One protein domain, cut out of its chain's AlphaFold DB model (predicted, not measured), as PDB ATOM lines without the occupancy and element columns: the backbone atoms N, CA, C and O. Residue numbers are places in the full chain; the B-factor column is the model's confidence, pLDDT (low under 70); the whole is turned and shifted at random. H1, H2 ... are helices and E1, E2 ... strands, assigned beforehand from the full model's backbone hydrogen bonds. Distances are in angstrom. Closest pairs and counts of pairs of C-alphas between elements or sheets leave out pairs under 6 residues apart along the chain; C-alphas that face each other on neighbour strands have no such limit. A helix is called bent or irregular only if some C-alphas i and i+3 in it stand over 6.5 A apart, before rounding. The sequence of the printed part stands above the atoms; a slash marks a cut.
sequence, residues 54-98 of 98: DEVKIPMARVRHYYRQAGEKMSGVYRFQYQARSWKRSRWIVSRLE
ATOM      1  N   ASP A  54     201.828 150.110 260.940       95.44
ATOM      2  CA  ASP A  54     200.474 150.662 260.941       95.44
ATOM      3  C   ASP A  54     199.446 149.620 261.408       95.44
ATOM      4  O   ASP A  54     198.649 149.911 262.302       95.44
ATOM      5  N   GLU A  55     199.536 148.382 260.908       95.00
ATOM      6  CA  GLU A  55     198.666 147.262 261.314       95.00
ATOM      7  C   GLU A  55     198.713 146.977 262.823       95.00
ATOM      8  O   GLU A  55     197.703 146.646 263.445       95.00
ATOM      9  N   VAL A  56     199.886 147.120 263.448       95.38
ATOM     10  CA  VAL A  56     200.048 146.848 264.885       95.38
ATOM     11  C   VAL A  56     199.832 148.079 265.762       95.38
ATOM     12  O   VAL A  56     199.838 147.939 266.982       95.38
ATOM     13  N   LYS A  57     199.617 149.272 265.195       95.06
ATOM     14  CA  LYS A  57     199.558 150.536 265.951       95.06
ATOM     15  C   LYS A  57     198.462 150.539 267.017       95.06
ATOM     16  O   LYS A  57     198.731 150.875 268.171       95.06
ATOM     17  N   ILE A  58     197.243 150.139 266.650       94.44
ATOM     18  CA  ILE A  58     196.095 150.076 267.570       94.44
ATOM     19  C   ILE A  58     196.295 148.973 268.629       94.44
ATOM     20  O   ILE A  58     196.208 149.285 269.822       94.44
ATOM     21  N   PRO A  59     196.625 147.716 268.259       94.31
ATOM     22  CA  PRO A  59     196.959 146.680 269.237       94.31
ATOM     23  C   PRO A  59     198.080 147.087 270.204       94.31
ATOM     24  O   PRO A  59     197.966 146.871 271.409       94.31
ATOM     25  N   MET A  60     199.136 147.734 269.702       94.00
ATOM     26  CA  MET A  60     200.262 148.214 270.506       94.00
ATOM     27  C   MET A  60     199.831 149.291 271.508       94.00
ATOM     28  O   MET A  60     200.242 149.260 272.666       94.00
ATOM     29  N   ALA A  61     198.979 150.233 271.094       93.12
ATOM     30  CA  ALA A  61     198.444 151.261 271.986       93.12
ATOM     31  C   ALA A  61     197.637 150.651 273.143       93.12
ATOM     32  O   ALA A  61     197.754 151.111 274.278       93.12
ATOM     33  N   ARG A  62     196.879 149.580 272.876       91.25
ATOM     34  CA  ARG A  62     196.139 148.842 273.906       91.25
ATOM     35  C   ARG A  62     197.078 148.176 274.916       91.25
ATOM     36  O   ARG A  62     196.869 148.331 276.113       91.25
ATOM     37  N   VAL A  63     198.136 147.504 274.455       91.25
ATOM     38  CA  VAL A  63     199.147 146.900 275.349       91.25
ATOM     39  C   VAL A  63     199.817 147.971 276.216       91.25
ATOM     40  O   VAL A  63     199.918 147.809 277.429       91.25
ATOM     41  N   ARG A  64     200.178 149.119 275.628       89.25
ATOM     42  CA  ARG A  64     200.752 150.256 276.367       89.25
ATOM     43  C   ARG A  64     199.798 150.857 277.396       89.25
ATOM     44  O   ARG A  64     200.252 151.325 278.436       89.25
ATOM     45  N   HIS A  65     198.501 150.890 277.107       89.81
ATOM     46  CA  HIS A  65     197.501 151.378 278.052       89.81
ATOM     47  C   HIS A  65     197.442 150.489 279.299       89.81
ATOM     48  O   HIS A  65     197.557 151.003 280.409       89.81
ATOM     49  N   TYR A  66     197.363 149.167 279.119       87.19
ATOM     50  CA  TYR A  66     197.371 148.225 280.240       87.19
ATOM     51  C   TYR A  66     198.688 148.251 281.023       87.19
ATOM     52  O   TYR A  66     198.655 148.261 282.250       87.19
ATOM     53  N   TYR A  67     199.831 148.378 280.337       86.56
ATOM     54  CA  TYR A  67     201.131 148.573 280.987       86.56
ATOM     55  C   TYR A  67     201.123 149.774 281.947       86.56
ATOM     56  O   TYR A  67     201.554 149.663 283.092       86.56
ATOM     57  N   ARG A  68     200.588 150.923 281.506       85.75
ATOM     58  CA  ARG A  68     200.507 152.136 282.340       85.75
ATOM     59  C   ARG A  68     199.600 151.973 283.558       85.75
ATOM     60  O   ARG A  68     199.843 152.637 284.556       85.75
ATOM     61  N   GLN A  69     198.560 151.147 283.464       87.38
ATOM     62  CA  GLN A  69     197.633 150.910 284.573       87.38
ATOM     63  C   GLN A  69     198.179 149.905 285.588       87.38
ATOM     64  O   GLN A  69     198.012 150.106 286.784       87.38
ATOM     65  N   ALA A  70     198.820 148.834 285.116       85.38
ATOM     66  CA  ALA A  70     199.301 147.753 285.972       85.38
ATOM     67  C   ALA A  70     200.692 148.018 286.571       85.38
ATOM     68  O   ALA A  70     201.028 147.438 287.595       85.38
ATOM     69  N   GLY A  71     201.519 148.858 285.933       81.00
ATOM     70  CA  GLY A  71     202.900 149.113 286.366       81.00
ATOM     71  C   GLY A  71     203.877 147.962 286.085       81.00
ATOM     72  O   GLY A  71     205.058 148.072 286.403       81.00
ATOM     73  N   GLU A  72     203.414 146.882 285.453       81.50
ATOM     74  CA  GLU A  72     204.204 145.690 285.133       81.50
ATOM     75  C   GLU A  72     204.404 145.523 283.626       81.50
ATOM     76  O   GLU A  72     203.527 145.847 282.823       81.50
ATOM     77  N   LYS A  73     205.553 144.956 283.228       80.06
ATOM     78  CA  LYS A  73     205.886 144.680 281.822       80.06
ATOM     79  C   LYS A  73     204.899 143.686 281.209       80.06
ATOM     80  O   LYS A  73     204.958 142.493 281.480       80.06
ATOM     81  N   MET A  74     204.056 144.179 280.304       83.81
ATOM     82  CA  MET A  74     203.109 143.370 279.541       83.81
ATOM     83  C   MET A  74     203.580 143.190 278.103       83.81
ATOM     84  O   MET A  74     204.138 144.099 277.496       83.81
ATOM     85  N   SER A  75     203.319 142.008 277.549       87.69
ATOM     86  CA  SER A  75     203.505 141.734 276.127       87.69
ATOM     87  C   SER A  75     202.243 141.099 275.560       87.69
ATOM     88  O   SER A  75     201.532 140.373 276.253       87.69
ATOM     89  N   GLY A  76     201.952 141.398 274.300       89.62
ATOM     90  CA  GLY A  76     200.836 140.820 273.564       89.62
ATOM     91  C   GLY A  76     201.313 140.072 272.327       89.62
ATOM     92  O   GLY A  76     202.407 140.304 271.814       89.62
ATOM     93  N   VAL A  77     200.465 139.195 271.807       93.50
ATOM     94  CA  VAL A  77     200.649 138.602 270.481       93.50
ATOM     95  C   VAL A  77     199.486 139.042 269.614       93.50
ATOM     96  O   VAL A  77     198.328 138.880 269.987       93.50
ATOM     97  N   TYR A  78     199.797 139.595 268.448       95.31
ATOM     98  CA  TYR A  78     198.801 140.006 267.474       95.31
ATOM     99  C   TYR A  78     199.061 139.326 266.142       95.31
ATOM    100  O   TYR A  78     200.185 139.323 265.638       95.31
ATOM    101  N   ARG A  79     198.012 138.729 265.579       96.25
ATOM    102  CA  ARG A  79     198.082 137.982 264.327       96.25
ATOM    103  C   ARG A  79     197.140 138.599 263.305       96.25
ATOM    104  O   ARG A  79     195.961 138.770 263.589       96.25
ATOM    105  N   PHE A  80     197.651 138.848 262.106       96.44
ATOM    106  CA  PHE A  80     196.889 139.416 260.996       96.44
ATOM    107  C   PHE A  80     197.349 138.836 259.654       96.44
ATOM    108  O   PHE A  80     198.427 138.246 259.547       96.44
ATOM    109  N   GLN A  81     196.494 138.948 258.640       96.69
ATOM    110  CA  GLN A  81     196.811 138.549 257.271       96.69
ATOM    111  C   GLN A  81     197.565 139.674 256.569       96.69
ATOM    112  O   GLN A  81     197.169 140.832 256.648       96.69
ATOM    113  N   TYR A  82     198.640 139.333 255.868       95.38
ATOM    114  CA  TYR A  82     199.412 140.288 255.088       95.38
ATOM    115  C   TYR A  82     199.935 139.645 253.808       95.38
ATOM    116  O   TYR A  82     200.431 138.513 253.803       95.38
ATOM    117  N   GLN A  83     199.884 140.404 252.718       94.69
ATOM    118  CA  GLN A  83     200.451 140.014 251.438       94.69
ATOM    119  C   GLN A  83     201.475 141.051 250.986       94.69
ATOM    120  O   GLN A  83     201.133 142.164 250.584       94.69
ATOM    121  N   ALA A  84     202.753 140.675 251.013       92.50
ATOM    122  CA  ALA A  84     203.770 141.462 250.331       92.50
ATOM    123  C   ALA A  84     203.514 141.435 248.817       92.50
ATOM    124  O   ALA A  84     203.095 140.416 248.273       92.50
ATOM    125  N   ARG A  85     203.846 142.521 248.109       92.44
ATOM    126  CA  ARG A  85     203.673 142.607 246.645       92.44
ATOM    127  C   ARG A  85     204.385 141.478 245.886       92.44
ATOM    128  O   ARG A  85     203.926 141.057 244.835       92.44
ATOM    129  N   SER A  86     205.507 140.995 246.418       90.44
ATOM    130  CA  SER A  86     206.291 139.901 245.837       90.44
ATOM    131  C   SER A  86     205.750 138.504 246.163       90.44
ATOM    132  O   SER A  86     206.342 137.512 245.743       90.44
ATOM    133  N   TRP A  87     204.665 138.398 246.935       93.00
ATOM    134  CA  TRP A  87     204.041 137.130 247.300       93.00
ATOM    135  C   TRP A  87     202.795 136.874 246.461       93.00
ATOM    136  O   TRP A  87     201.940 137.743 246.304       93.00
ATOM    137  N   LYS A  88     202.647 135.630 245.998       90.88
ATOM    138  CA  LYS A  88     201.463 135.182 245.249       90.88
ATOM    139  C   LYS A  88     200.192 135.066 246.094       90.88
ATOM    140  O   LYS A  88     199.105 135.033 245.537       90.88
ATOM    141  N   ARG A  89     200.324 134.953 247.418       92.62
ATOM    142  CA  ARG A  89     199.203 134.764 248.347       92.62
ATOM    143  C   ARG A  89     199.426 135.530 249.645       92.62
ATOM    144  O   ARG A  89     200.577 135.757 250.033       92.62
ATOM    145  N   SER A  90     198.333 135.852 250.330       95.25
ATOM    146  CA  SER A  90     198.365 136.346 251.705       95.25
ATOM    147  C   SER A  90     198.899 135.286 252.666       95.25
ATOM    148  O   SER A  90     198.723 134.083 252.455       95.25
ATOM    149  N   ARG A  91     199.587 135.738 253.714       95.56
ATOM    150  CA  ARG A  91     200.164 134.889 254.756       95.56
ATOM    151  C   ARG A  91     199.879 135.489 256.126       95.56
ATOM    152  O   ARG A  91     199.770 136.703 256.278       95.56
ATOM    153  N   TRP A  92     199.813 134.629 257.137       96.69
ATOM    154  CA  TRP A  92     199.739 135.074 258.522       96.69
ATOM    155  C   TRP A  92     201.057 135.719 258.953       96.69
ATOM    156  O   TRP A  92     202.121 135.112 258.830       96.69
ATOM    157  N   ILE A  93     200.965 136.921 259.510       96.12
ATOM    158  CA  ILE A  93     202.029 137.570 260.268       96.12
ATOM    159  C   ILE A  93     201.645 137.514 261.739       96.12
ATOM    160  O   ILE A  93     200.510 137.812 262.109       96.12
ATOM    161  N   VAL A  94     202.601 137.114 262.573       95.88
ATOM    162  CA  VAL A  94     202.470 137.112 264.029       95.88
ATOM    163  C   VAL A  94     203.463 138.127 264.570       95.88
ATOM    164  O   VAL A  94     204.672 137.961 264.419       95.88
ATOM    165  N   SER A  95     202.947 139.191 265.172       95.19
ATOM    166  CA  SER A  95     203.739 140.241 265.797       95.19
ATOM    167  C   SER A  95     203.689 140.096 267.309       95.19
ATOM    168  O   SER A  95     202.619 139.889 267.888       95.19
ATOM    169  N   ARG A  96     204.849 140.237 267.948       93.06
ATOM    170  CA  ARG A  96     204.920 140.455 269.388       93.06
ATOM    171  C   ARG A  96     204.783 141.951 269.657       93.06
ATOM    172  O   ARG A  96     205.489 142.760 269.057       93.06
ATOM    173  N   LEU A  97     203.846 142.290 270.526       91.88
ATOM    174  CA  LEU A  97     203.577 143.636 271.001       91.88
ATOM    175  C   LEU A  97     204.289 143.809 272.339       91.88
ATOM    176  O   LEU A  97     204.055 143.014 273.248       91.88
ATOM    177  N   GLU A  98     205.148 144.812 272.437       82.12
ATOM    178  CA  GLU A  98     205.927 145.153 273.631       82.12
ATOM    179  C   GLU A  98     205.930 146.676 273.818       82.12
ATOM    180  O   GLU A  98     205.938 147.409 272.795       82.12
TER     181      GLU A  98
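This is residues 54 to 98 of the 98 residues of the protein "Transposase" of Halospina sp. K52047b (UniProt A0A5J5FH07). A long two-stranded hairpin, E1 and E2, has one helix, H1, packed along part of it; the two are shifted lengthwise, with the loop of residues 83 to 90 at one end of a slender rod and the last turns of H1 at the other. The printed part has 45 residues, with one named helix and two named strands in the order H1, E1, E2. The sheet's order is E1 - E2, antiparallel, and the class is mixed, helices and strands. The whole is loose, with a radius of gyration of the C-alphas of 13.3 A, and spans 43 by 14 by 10 A.

E1 is residues 76 to 82, 18.5 A from first to last C-alpha, beginning at C-alpha 76 (200.836, 140.820, 273.564). E2 is residues 91 to 97, 18.8 A long, ending at C-alpha 97 (203.577, 143.636, 271.001). H1 is residues 54 to 70, 25.2 A long, beginning at C-alpha 54 (200.474, 150.662, 260.941). It is irregular: C-alphas 55 and 58 are 7.3 A apart.

E1 and E2 form a hairpin, antiparallel at 154 degrees between their directions. N 78 and O 95 are 2.9 A apart and N 95 and O 78 2.8 A, both within hydrogen-bond range. C-alphas 79 and 94, which face each other, are 4.5 A apart. The closest C-alphas of H1 and E2 are those of Met 60 and Leu 97, 5.7 A. Those of H1 and E1 are Val 63 and Gly 76, 6.6 A. In H1, 11 of 13 O i to N i+4 pairs are within hydrogen-bond range.

The two C-alphas farthest apart, those of Gly 71 and Lys 88, are 43.4 A from each other. The printed part has no cut and ends at the chain's last residue, Glu 98. The link from H1 to E1 is tight, with 5 residues; that from E1 to E2 is short, with 8. Mean pLDDT of the printed part is 91.5, and no printed residue is under 70.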